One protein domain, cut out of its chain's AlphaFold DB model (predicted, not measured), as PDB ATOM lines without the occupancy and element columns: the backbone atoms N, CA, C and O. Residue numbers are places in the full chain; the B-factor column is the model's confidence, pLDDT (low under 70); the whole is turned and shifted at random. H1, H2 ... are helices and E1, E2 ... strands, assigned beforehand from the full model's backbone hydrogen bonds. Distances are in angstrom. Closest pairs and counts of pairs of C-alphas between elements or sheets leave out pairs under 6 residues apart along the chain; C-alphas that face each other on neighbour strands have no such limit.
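This is residues 2 to 88 of the 97 residues of an uncharacterized protein of Scytonema hofmannii PCC 7110 (UniProt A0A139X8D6). The domain is one long, twisted sheet of five strands with two short helices over one of its faces, H1 along the strands and H2 near the E4 and E5 edge, while the other face is bare. The long hairpins of E1, E2 and E3 run along the longest axis, and the short strand E5 is at one edge beside E4. The printed part has 87 residues, with two named helices and five named strands in the order H1 E1 E2 E3 E4 H2 E5; the sheet runs E1 E2 E3 E4 E5 and is mixed, and the class is mixed, helices and strands. The whole is compact, with a radius of gyration of the C-alphas of 13.9 A, yet elongated in outline, with spans of 44 by 24 by 19 A.

Strands E1, residues 19 to 26, E2, residues 31 to 39, E3, residues 45 to 56, and E4, residues 59 to 65, form a meander, each strand the antiparallel neighbour of the one before, and each successive pair is a hairpin. Between E1 and E2, N 22 and O 35 are 2.9 A apart, within hydrogen-bond range. Between E2 and E3, N 34 and O 51 are 2.8 A apart; between E3 and E4, N 61 and O 54 are 2.8 A apart. Edge strand E5, residues 85 to 87, is parallel to E4 at 39 degrees, with N 86 and O 60 at 2.8 A. Helix H1, residues 2 to 10, is on the sheet at a height of 8.5 A, over E2 and along the strands, at 5 degrees to E2 on the local plane; the closest C-alphas of H1 and E2 are those of Phe 6 and Leu 34, 6.5 A apart. Helix H2, residues 71 to 77, is on the same face at a height of 10.2 A and stands up from the sheet, its line rising 43 degrees. E4, H2 and E5 make a strand-helix-strand unit, two parallel neighbour strands with a helix between, and its crossover is right-handed. H1 and H2 are close but not clearly touching, the C-alphas of Ile 2 and Leu 75 being closest at 7.8 A, with a steep tilt of 57 degrees, opposite ways. In H1 and H2 every O i to N i+4 pair is within hydrogen-bond range.

E3 is the longest strand, 31.2 A from C-alpha 45 at (96.020, 133.024, 292.815) to C-alpha 56; E2 spans 25.1 A, E1 22.5 A, E4 16.5 A and E5 6.9 A. H1 begins with C-alpha 2 at (84.725, 116.962, 312.877) and measures 12.7 A; H2 measures 9.8 A. E5 ends with C-alpha 87 at (77.334, 113.000, 299.568).

The C-alphas farthest apart are those of Ser 42 and Pro 81, 43.8 A. The printed part has no cut and no long link. The mean pLDDT of the printed part is 91.4, and no printed residue is under 70.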
ATOM      1  N   ILE A   2      84.553 116.487 314.266       78.00
ATOM      2  CA  ILE A   2      84.725 116.962 312.877       78.00
ATOM      3  C   ILE A   2      85.918 117.915 312.762       78.00
ATOM      4  O   ILE A   2      86.796 117.699 311.935       78.00
ATOM      5  N   THR A   3      86.023 118.906 313.651       82.38
ATOM      6  CA  THR A   3      87.163 119.837 313.678       82.38
ATOM      7  C   THR A   3      88.516 119.145 313.824       82.38
ATOM      8  O   THR A   3      89.493 119.629 313.269       82.38
ATOM      9  N   ASP A   4      88.580 118.000 314.512       83.19
ATOM     10  CA  ASP A   4      89.832 117.257 314.707       83.19
ATOM     11  C   ASP A   4      90.329 116.649 313.392       83.19
ATOM     12  O   ASP A   4      91.531 116.637 313.143       83.19
ATOM     13  N   ILE A   5      89.409 116.196 312.531       81.50
ATOM     14  CA  ILE A   5      89.729 115.711 311.183       81.50
ATOM     15  C   ILE A   5      90.348 116.858 310.374       81.50
ATOM     16  O   ILE A   5      91.452 116.735 309.847       81.50
ATOM     17  N   PHE A   6      89.707 118.030 310.376       82.00
ATOM     18  CA  PHE A   6      90.248 119.221 309.714       82.00
ATOM     19  C   PHE A   6      91.617 119.636 310.268       82.00
ATOM     20  O   PHE A   6      92.519 119.946 309.492       82.00
ATOM     21  N   SER A   7      91.805 119.620 311.589       77.19
ATOM     22  CA  SER A   7      93.075 119.993 312.221       77.19
ATOM     23  C   SER A   7      94.213 119.016 311.917       77.19
ATOM     24  O   SER A   7      95.357 119.450 311.795       77.19
ATOM     25  N   ILE A   8      93.931 117.721 311.754       76.62
ATOM     26  CA  ILE A   8      94.938 116.738 311.333       76.62
ATOM     27  C   ILE A   8      95.404 117.039 309.904       76.62
ATOM     28  O   ILE A   8      96.606 117.079 309.649       76.62
ATOM     29  N   HIS A   9      94.476 117.325 308.989       73.31
ATOM     30  CA  HIS A   9      94.808 117.542 307.578       73.31
ATOM     31  C   HIS A   9      95.327 118.952 307.260       73.31
ATOM     32  O   HIS A   9      96.035 119.132 306.270       73.31
ATOM     33  N   ALA A  10      95.043 119.947 308.104       76.31
ATOM     34  CA  ALA A  10      95.591 121.298 307.967       76.31
ATOM     35  C   ALA A  10      97.103 121.370 308.242       76.31
ATOM     36  O   ALA A  10      97.770 122.275 307.747       76.31
ATOM     37  N   ASN A  11      97.650 120.423 309.008       72.00
ATOM     38  CA  ASN A  11      99.043 120.455 309.456       72.00
ATOM     39  C   ASN A  11     100.043 119.834 308.469       72.00
ATOM     40  O   ASN A  11     101.220 119.707 308.805       72.00
ATOM     41  N   THR A  12      99.613 119.471 307.261       74.50
ATOM     42  CA  THR A  12     100.518 119.008 306.203       74.50
ATOM     43  C   THR A  12     101.048 120.217 305.426       74.50
ATOM     44  O   THR A  12     100.260 120.877 304.741       74.50
ATOM     45  N   PRO A  13     102.354 120.536 305.504       75.56
ATOM     46  CA  PRO A  13     102.923 121.653 304.761       75.56
ATOM     47  C   PRO A  13     102.813 121.415 303.256       75.56
ATOM     48  O   PRO A  13     103.069 120.311 302.772       75.56
ATOM     49  N   ASP A  14     102.468 122.463 302.511       85.44
ATOM     50  CA  ASP A  14     102.528 122.424 301.055       85.44
ATOM     51  C   ASP A  14     103.991 122.441 300.587       85.44
ATOM     52  O   ASP A  14     104.861 123.035 301.230       85.44
ATOM     53  N   VAL A  15     104.264 121.819 299.441       86.31
ATOM     54  CA  VAL A  15     105.589 121.896 298.807       86.31
ATOM     55  C   VAL A  15     105.930 123.328 298.392       86.31
ATOM     56  O   VAL A  15     107.107 123.682 298.330       86.31
ATOM     57  N   ASN A  16     104.917 124.157 298.112       89.81
ATOM     58  CA  ASN A  16     105.093 125.571 297.830       89.81
ATOM     59  C   ASN A  16     104.921 126.409 299.117       89.81
ATOM     60  O   ASN A  16     103.809 126.493 299.639       89.81
ATOM     61  N   PRO A  17     105.968 127.111 299.599       90.62
ATOM     62  CA  PRO A  17     105.907 127.888 300.843       90.62
ATOM     63  C   PRO A  17     105.005 129.130 300.759       90.62
ATOM     64  O   PRO A  17     104.694 129.741 301.780       90.62
ATOM     65  N   HIS A  18     104.585 129.532 299.557       93.12
ATOM     66  CA  HIS A  18     103.621 130.612 299.333       93.12
ATOM     67  C   HIS A  18     102.170 130.127 299.340       93.12
ATOM     68  O   HIS A  18     101.255 130.904 299.046       93.12
ATOM     69  N   VAL A  19     101.955 128.850 299.660       93.44
ATOM     70  CA  VAL A  19     100.647 128.223 299.772       93.44
ATOM     71  C   VAL A  19     100.459 127.716 301.190       93.44
ATOM     72  O   VAL A  19     101.305 127.027 301.746       93.44
ATOM     73  N   GLN A  20      99.319 128.067 301.772       92.38
ATOM     74  CA  GLN A  20      98.911 127.624 303.093       92.38
ATOM     75  C   GLN A  20      97.565 126.914 303.013       92.38
ATOM     76  O   GLN A  20      96.688 127.274 302.217       92.38
ATOM     77  N   THR A  21      97.399 125.941 303.895       92.12
ATOM     78  CA  THR A  21      96.124 125.292 304.159       92.12
ATOM     79  C   THR A  21      95.632 125.799 305.504       92.12
ATOM     80  O   THR A  21      96.347 125.709 306.499       92.12
ATOM     81  N   ILE A  22      94.434 126.375 305.537       92.06
ATOM     82  CA  ILE A  22      93.832 126.912 306.760       92.06
ATOM     83  C   ILE A  22      92.465 126.290 307.000       92.06
ATOM     84  O   ILE A  22      91.767 125.899 306.066       92.06
ATOM     85  N   THR A  23      92.064 126.243 308.261       94.19
ATOM     86  CA  THR A  23      90.714 125.850 308.656       94.19
ATOM     87  C   THR A  23      89.798 127.065 308.726       94.19
ATOM     88  O   THR A  23      90.174 128.087 309.302       94.19
ATOM     89  N   VAL A  24      88.586 126.942 308.191       95.00
ATOM     90  CA  VAL A  24      87.519 127.942 308.321       95.00
ATOM     91  C   VAL A  24      86.318 127.254 308.951       95.00
ATOM     92  O   VAL A  24      85.787 126.306 308.379       95.00
ATOM     93  N   PHE A  25      85.918 127.711 310.136       95.81
ATOM     94  CA  PHE A  25      84.829 127.113 310.903       95.81
ATOM     95  C   PHE A  25      83.763 128.156 311.214       95.81
ATOM     96  O   PHE A  25      84.058 129.200 311.797       95.81
ATOM     97  N   ASP A  26      82.528 127.832 310.862       96.50
ATOM     98  CA  ASP A  26      81.325 128.495 311.335       96.50
ATOM     99  C   ASP A  26      80.574 127.522 312.245       96.50
ATOM    100  O   ASP A  26      79.840 126.647 311.792       96.50
ATOM    101  N   PHE A  27      80.792 127.667 313.548       95.19
ATOM    102  CA  PHE A  27      80.159 126.819 314.556       95.19
ATOM    103  C   PHE A  27      78.682 127.148 314.785       95.19
ATOM    104  O   PHE A  27      77.983 126.350 315.395       95.19
ATOM    105  N   LEU A  28      78.217 128.332 314.374       96.94
ATOM    106  CA  LEU A  28      76.822 128.719 314.573       96.94
ATOM    107  C   LEU A  28      75.921 128.069 313.522       96.94
ATOM    108  O   LEU A  28      74.783 127.722 313.825       96.94
ATOM    109  N   HIS A  29      76.439 127.920 312.305       96.56
ATOM    110  CA  HIS A  29      75.706 127.370 311.166       96.56
ATOM    111  C   HIS A  29      76.202 125.981 310.740       96.56
ATOM    112  O   HIS A  29      75.733 125.444 309.743       96.56
ATOM    113  N   ASP A  30      77.141 125.407 311.496       96.94
ATOM    114  CA  ASP A  30      77.742 124.099 311.249       96.94
ATOM    115  C   ASP A  30      78.385 123.944 309.860       96.94
ATOM    116  O   ASP A  30      78.212 122.928 309.185       96.94
ATOM    117  N   HIS A  31      79.187 124.935 309.459       96.25
ATOM    118  CA  HIS A  31      79.979 124.887 308.227       96.25
ATOM    119  C   HIS A  31      81.470 124.757 308.531       96.25
ATOM    120  O   HIS A  31      82.053 125.573 309.252       96.25
ATOM    121  N   TYR A  32      82.123 123.763 307.932       95.75
ATOM    122  CA  TYR A  32      83.517 123.437 308.214       95.75
ATOM    123  C   TYR A  32      84.299 123.255 306.917       95.75
ATOM    124  O   TYR A  32      83.965 122.406 306.092       95.75
ATOM    125  N   GLN A  33      85.361 124.038 306.728       95.50
ATOM    126  CA  GLN A  33      86.168 124.005 305.513       95.50
ATOM    127  C   GLN A  33      87.665 123.902 305.792       95.50
ATOM    128  O   GLN A  33      88.201 124.477 306.742       95.50
ATOM    129  N   LEU A  34      88.344 123.221 304.872       94.00
ATOM    130  CA  LEU A  34      89.783 123.246 304.692       94.00
ATOM    131  C   LEU A  34      90.054 124.049 303.425       94.00
ATOM    132  O   LEU A  34      89.717 123.618 302.321       94.00
ATOM    133  N   LEU A  35      90.622 125.238 303.582       94.38
ATOM    134  CA  LEU A  35      90.839 126.191 302.505       94.38
ATOM    135  C   LEU A  35      92.318 126.224 302.140       94.38
ATOM    136  O   LEU A  35      93.160 126.586 302.962       94.38
ATOM    137  N   ARG A  36      92.630 125.908 300.881       93.88
ATOM    138  CA  ARG A  36      93.968 126.118 300.328       93.88
ATOM    139  C   ARG A  36      94.027 127.508 299.709       93.88
ATOM    140  O   ARG A  36      93.202 127.863 298.863       93.88
ATOM    141  N   MET A  37      94.992 128.315 300.136       95.56
ATOM    142  CA  MET A  37      95.156 129.676 299.636       95.56
ATOM    143  C   MET A  37      96.613 130.109 299.544       95.56
ATOM    144  O   MET A  37      97.455 129.693 300.329       95.56
ATOM    145  N   GLY A  38      96.909 130.982 298.588       95.69
ATOM    146  CA  GLY A  38      98.279 131.401 298.326       95.69
ATOM    147  C   GLY A  38      98.477 131.853 296.894       95.69
ATOM    148  O   GLY A  38      97.541 132.343 296.252       95.69
ATOM    149  N   TRP A  39      99.691 131.676 296.397       96.00
ATOM    150  CA  TRP A  39     100.059 131.976 295.020       96.00
ATOM    151  C   TRP A  39     100.952 130.869 294.468       96.00
ATOM    152  O   TRP A  39     101.750 130.297 295.203       96.00
ATOM    153  N   THR A  40     100.823 130.570 293.178       93.00
ATOM    154  CA  THR A  40     101.820 129.763 292.466       93.00
ATOM    155  C   THR A  40     103.062 130.602 292.166       93.00
ATOM    156  O   THR A  40     102.986 131.831 292.092       93.00
ATOM    157  N   ASP A  41     104.173 129.941 291.842       90.25
ATOM    158  CA  ASP A  41     105.404 130.613 291.384       90.25
ATOM    159  C   ASP A  41     105.191 131.410 290.083       90.25
ATOM    160  O   ASP A  41     105.899 132.367 289.796       90.25
ATOM    161  N   SER A  42     104.165 131.046 289.306       94.19
ATOM    162  CA  SER A  42     103.708 131.758 288.104       94.19
ATOM    163  C   SER A  42     102.699 132.883 288.387       94.19
ATOM    164  O   SER A  42     101.978 133.301 287.481       94.19
ATOM    165  N   HIS A  43     102.616 133.358 289.633       94.00
ATOM    166  CA  HIS A  43     101.731 134.439 290.082       94.00
ATOM    167  C   HIS A  43     100.229 134.183 289.865       94.00
ATOM    168  O   HIS A  43      99.441 135.124 289.753       94.00
ATOM    169  N   LYS A  44      99.790 132.919 289.840       96.31
ATOM    170  CA  LYS A  44      98.359 132.584 289.821       96.31
ATOM    171  C   LYS A  44      97.833 132.481 291.246       96.31
ATOM    172  O   LYS A  44      98.449 131.834 292.092       96.31
ATOM    173  N   ARG A  45      96.682 133.101 291.509       96.38
ATOM    174  CA  ARG A  45      96.020 133.024 292.815       96.38
ATOM    175  C   ARG A  45      95.544 131.596 293.076       96.38
ATOM    176  O   ARG A  45      94.896 130.997 292.223       96.38
ATOM    177  N   ILE A  46      95.804 131.102 294.282       95.56
ATOM    178  CA  ILE A  46      95.171 129.904 294.835       95.56
ATOM    179  C   ILE A  46      94.205 130.367 295.922       95.56
ATOM    180  O   ILE A  46      94.594 131.123 296.818       95.56
ATOM    181  N   PHE A  47      92.942 129.964 295.807       95.75
ATOM    182  CA  PHE A  47      91.891 130.238 296.783       95.75
ATOM    183  C   PHE A  47      90.721 129.286 296.528       95.75
ATOM    184  O   PHE A  47      89.810 129.606 295.765       95.75
ATOM    185  N   ASN A  48      90.779 128.085 297.095       94.25
ATOM    186  CA  ASN A  48      89.725 127.091 296.910       94.25
ATOM    187  C   ASN A  48      89.601 126.165 298.128       94.25
ATOM    188  O   ASN A  48      90.628 125.704 298.644       94.25
ATOM    189  N   PRO A  49      88.373 125.852 298.573       93.88
ATOM    190  CA  PRO A  49      88.152 124.747 299.490       93.88
ATOM    191  C   PRO A  49      88.697 123.452 298.877       93.88
ATOM    192  O   PRO A  49      88.601 123.231 297.663       93.88
ATOM    193  N   ILE A  50      89.326 122.632 299.708       93.44
ATOM    194  CA  ILE A  50      89.773 121.278 299.357       93.44
ATOM    195  C   ILE A  50      89.014 120.209 300.149       93.44
ATOM    196  O   ILE A  50      88.973 119.064 299.722       93.44
ATOM    197  N   LEU A  51      88.371 120.591 301.253       94.00
ATOM    198  CA  LEU A  51      87.400 119.784 301.985       94.00
ATOM    199  C   LEU A  51      86.330 120.728 302.540       94.00
ATOM    200  O   LEU A  51      86.675 121.774 303.093       94.00
ATOM    201  N   HIS A  52      85.057 120.373 302.402       95.31
ATOM    202  CA  HIS A  52      83.938 121.116 302.979       95.31
ATOM    203  C   HIS A  52      82.910 120.124 303.514       95.31
ATOM    204  O   HIS A  52      82.361 119.326 302.755       95.31
ATOM    205  N   LEU A  53      82.689 120.176 304.827       95.75
ATOM    206  CA  LEU A  53      81.646 119.438 305.520       95.75
ATOM    207  C   LEU A  53      80.620 120.402 306.122       95.75
ATOM    208  O   LEU A  53      81.008 121.409 306.714       95.75
ATOM    209  N   ASP A  54      79.344 120.041 306.037       96.06
ATOM    210  CA  ASP A  54      78.264 120.692 306.781       96.06
ATOM    211  C   ASP A  54      77.602 119.707 307.747       96.06
ATOM    212  O   ASP A  54      77.606 118.497 307.497       96.06
ATOM    213  N   ILE A  55      76.988 120.208 308.823       95.44
ATOM    214  CA  ILE A  55      75.978 119.441 309.565       95.44
ATOM    215  C   ILE A  55      74.604 120.003 309.222       95.44
ATOM    216  O   ILE A  55      74.277 121.138 309.554       95.44
ATOM    217  N   ILE A  56      73.779 119.193 308.564       94.38
ATOM    218  CA  ILE A  56      72.426 119.577 308.153       94.38
ATOM    219  C   ILE A  56      71.478 118.496 308.657       94.38
ATOM    220  O   ILE A  56      71.660 117.314 308.360       94.38
ATOM    221  N   GLU A  57      70.496 118.904 309.463       93.94
ATOM    222  CA  GLU A  57      69.517 118.003 310.093       93.94
ATOM    223  C   GLU A  57      70.170 116.844 310.873       93.94
ATOM    224  O   GLU A  57      69.695 115.710 310.873       93.94
ATOM    225  N   GLY A  58      71.293 117.129 311.541       93.12
ATOM    226  CA  GLY A  58      72.034 116.151 312.345       93.12
ATOM    227  C   GLY A  58      72.881 115.159 311.542       93.12
ATOM    228  O   GLY A  58      73.513 114.295 312.144       93.12
ATOM    229  N   LYS A  59      72.932 115.284 310.211       95.38
ATOM    230  CA  LYS A  59      73.771 114.466 309.325       95.38
ATOM    231  C   LYS A  59      74.997 115.230 308.866       95.38
ATOM    232  O   LYS A  59      74.938 116.447 308.717       95.38
ATOM    233  N   VAL A  60      76.079 114.512 308.583       95.81
ATOM    234  CA  VAL A  60      77.298 115.098 308.016       95.81
ATOM    235  C   VAL A  60      77.213 115.069 306.498       95.81
ATOM    236  O   VAL A  60      77.128 114.005 305.892       95.81
ATOM    237  N   TRP A  61      77.261 116.239 305.882       95.62
ATOM    238  CA  TRP A  61      77.219 116.406 304.437       95.62
ATOM    239  C   TRP A  61      78.615 116.687 303.911       95.62
ATOM    240  O   TRP A  61      79.234 117.678 304.287       95.62
ATOM    241  N   ILE A  62      79.108 115.826 303.026       94.88
ATOM    242  CA  ILE A  62      80.370 116.018 302.316       94.88
ATOM    243  C   ILE A  62      80.072 116.845 301.064       94.88
ATOM    244  O   ILE A  62      79.628 116.305 300.050       94.88
ATOM    245  N   GLN A  63      80.280 118.158 301.154       94.94
ATOM    246  CA  GLN A  63      80.003 119.109 300.071       94.94
ATOM    247  C   GLN A  63      81.116 119.149 299.024       94.94
ATOM    248  O   GLN A  63      80.871 119.399 297.850       94.94
ATOM    249  N   GLU A  64      82.356 118.921 299.447       93.94
ATOM    250  CA  GLU A  64      83.529 118.888 298.579       93.94
ATOM    251  C   GLU A  64      84.607 118.053 299.265       93.94
ATOM    252  O   GLU A  64      84.846 118.219 300.461       93.94
ATOM    253  N   ASN A  65      85.282 117.190 298.511       92.62
ATOM    254  CA  ASN A  65      86.471 116.480 298.970       92.62
ATOM    255  C   ASN A  65      87.437 116.312 297.791       92.62
ATOM    256  O   ASN A  65      87.294 115.405 296.976       92.62
ATOM    257  N   ARG A  66      88.423 117.207 297.704       91.31
ATOM    258  CA  ARG A  66      89.503 117.204 296.699       91.31
ATOM    259  C   ARG A  66      90.806 116.644 297.249       91.31
ATOM    260  O   ARG A  66      91.884 116.982 296.761       91.31
ATOM    261  N   THR A  67      90.712 115.875 298.320       87.19
ATOM    262  CA  THR A  67      91.848 115.194 298.928       87.19
ATOM    263  C   THR A  67      91.819 113.723 298.534       87.19
ATOM    264  O   THR A  67      90.789 113.216 298.095       87.19
ATOM    265  N   ASP A  68      92.925 113.016 298.750       86.88
ATOM    266  CA  ASP A  68      92.973 111.559 298.575       86.88
ATOM    267  C   ASP A  68      92.392 110.799 299.790       86.88
ATOM    268  O   ASP A  68      92.546 109.584 299.906       86.88
ATOM    269  N   ILE A  69      91.761 111.509 300.733       86.25
ATOM    270  CA  ILE A  69      91.230 110.949 301.978       86.25
ATOM    271  C   ILE A  69      89.832 110.391 301.721       86.25
ATOM    272  O   ILE A  69      88.952 111.099 301.225       86.25
ATOM    273  N   ASP A  70      89.592 109.154 302.154       91.00
ATOM    274  CA  ASP A  70      88.236 108.624 302.292       91.00
ATOM    275  C   ASP A  70      87.587 109.198 303.557       91.00
ATOM    276  O   ASP A  70      87.595 108.605 304.639       91.00
ATOM    277  N   ILE A  71      87.058 110.414 303.423       91.69
ATOM    278  CA  ILE A  71      86.465 111.141 304.545       91.69
ATOM    279  C   ILE A  71      85.241 110.412 305.117       91.69
ATOM    280  O   ILE A  71      84.978 110.505 306.313       91.69
ATOM    281  N   GLY A  72      84.506 109.660 304.291       92.50
ATOM    282  CA  GLY A  72      83.347 108.889 304.736       92.50
ATOM    283  C   GLY A  72      83.758 107.746 305.659       92.50
ATOM    284  O   GLY A  72      83.167 107.566 306.726       92.50
ATOM    285  N   GLU A  73      84.806 107.008 305.289       93.75
ATOM    286  CA  GLU A  73      85.358 105.953 306.137       93.75
ATOM    287  C   GLU A  73      85.990 106.517 307.415       93.75
ATOM    288  O   GLU A  73      85.761 105.979 308.499       93.75
ATOM    289  N   GLU A  74      86.710 107.641 307.339       92.62
ATOM    290  CA  GLU A  74      87.288 108.260 308.536       92.62
ATOM    291  C   GLU A  74      86.206 108.720 309.526       92.62
ATOM    292  O   GLU A  74      86.293 108.417 310.721       92.62
ATOM    293  N   LEU A  75      85.151 109.385 309.043       93.06
ATOM    294  CA  LEU A  75      83.990 109.752 309.862       93.06
ATOM    295  C   LEU A  75      83.341 108.507 310.486       93.06
ATOM    296  O   LEU A  75      83.003 108.514 311.674       93.06
ATOM    297  N   SER A  76      83.227 107.422 309.716       94.25
ATOM    298  CA  SER A  76      82.636 106.174 310.197       94.25
ATOM    299  C   SER A  76      83.469 105.482 311.269       94.25
ATOM    300  O   SER A  76      82.937 105.092 312.309       94.25
ATOM    301  N   SER A  77      84.789 105.434 311.090       92.62
ATOM    302  CA  SER A  77      85.731 104.885 312.072       92.62
ATOM    303  C   SER A  77      85.700 105.625 313.418       92.62
ATOM    304  O   SER A  77      86.026 105.051 314.457       92.62
ATOM    305  N   ARG A  78      85.259 106.891 313.413       91.06
ATOM    306  CA  ARG A  78      85.081 107.740 314.602       91.06
ATOM    307  C   ARG A  78      83.676 107.651 315.211       91.06
ATOM    308  O   ARG A  78      83.396 108.356 316.177       91.06
ATOM    309  N   GLY A  79      82.821 106.770 314.691       93.31
ATOM    310  CA  GLY A  79      81.521 106.435 315.273       93.31
ATOM    311  C   GLY A  79      80.310 107.072 314.594       93.31
ATOM    312  O   GLY A  79      79.206 106.908 315.108       93.31
ATOM    313  N   ILE A  80      80.472 107.768 313.462       94.62
ATOM    314  CA  ILE A  80      79.330 108.275 312.684       94.62
ATOM    315  C   ILE A  80      78.788 107.137 311.799       94.62
ATOM    316  O   ILE A  80      79.519 106.606 310.960       94.62
ATOM    317  N   PRO A  81      77.521 106.721 311.941       95.56
ATOM    318  CA  PRO A  81      76.946 105.716 311.055       95.56
ATOM    319  C   PRO A  81      77.000 106.178 309.594       95.56
ATOM    320  O   PRO A  81      76.676 107.325 309.298       95.56
ATOM    321  N   LYS A  82      77.334 105.285 308.652       94.38
ATOM    322  CA  LYS A  82      77.352 105.630 307.214       94.38
ATOM    323  C   LYS A  82      76.000 106.164 306.710       94.38
ATOM    324  O   LYS A  82      75.978 106.978 305.801       94.38
ATOM    325  N   SER A  83      74.888 105.766 307.337       94.88
ATOM    326  CA  SER A  83      73.534 106.278 307.059       94.88
ATOM    327  C   SER A  83      73.331 107.767 307.381       94.88
ATOM    328  O   SER A  83      72.383 108.383 306.883       94.88
ATOM    329  N   ASP A  84      74.210 108.330 308.210       95.94
ATOM    330  CA  ASP A  84      74.196 109.730 308.636       95.94
ATOM    331  C   ASP A  84      75.255 110.563 307.897       95.94
ATOM    332  O   ASP A  84      75.463 111.732 308.223       95.94
ATOM    333  N   ILE A  85      75.910 109.980 306.885       95.06
ATOM    334  CA  ILE A  85      76.871 110.644 306.002       95.06
ATOM    335  C   ILE A  85      76.234 110.785 304.619       95.06
ATOM    336  O   ILE A  85      75.849 109.799 303.992       95.06
ATOM    337  N   VAL A  86      76.123 112.018 304.134       93.88
ATOM    338  CA  VAL A  86      75.490 112.353 302.855       93.88
ATOM    339  C   VAL A  86      76.537 112.905 301.891       93.88
ATOM    340  O   VAL A  86      77.329 113.774 302.250       93.88
ATOM    341  N   LEU A  87      76.527 112.428 300.647       92.44
ATOM    342  CA  LEU A  87      77.334 113.000 299.568       92.44
ATOM    343  C   LEU A  87      76.596 114.199 298.958       92.44
ATOM    344  O   LEU A  87      75.718 114.029 298.114       92.44
ATOM    345  N   GLY A  88      76.958 115.412 299.382       85.12
ATOM    346  CA  GLY A  88      76.298 116.662 298.977       85.12
ATOM    347  C   GLY A  88      76.544 117.075 297.521       85.12
ATOM    348  O   GLY A  88      75.792 117.873 296.970       85.12
TER     349      GLY A  88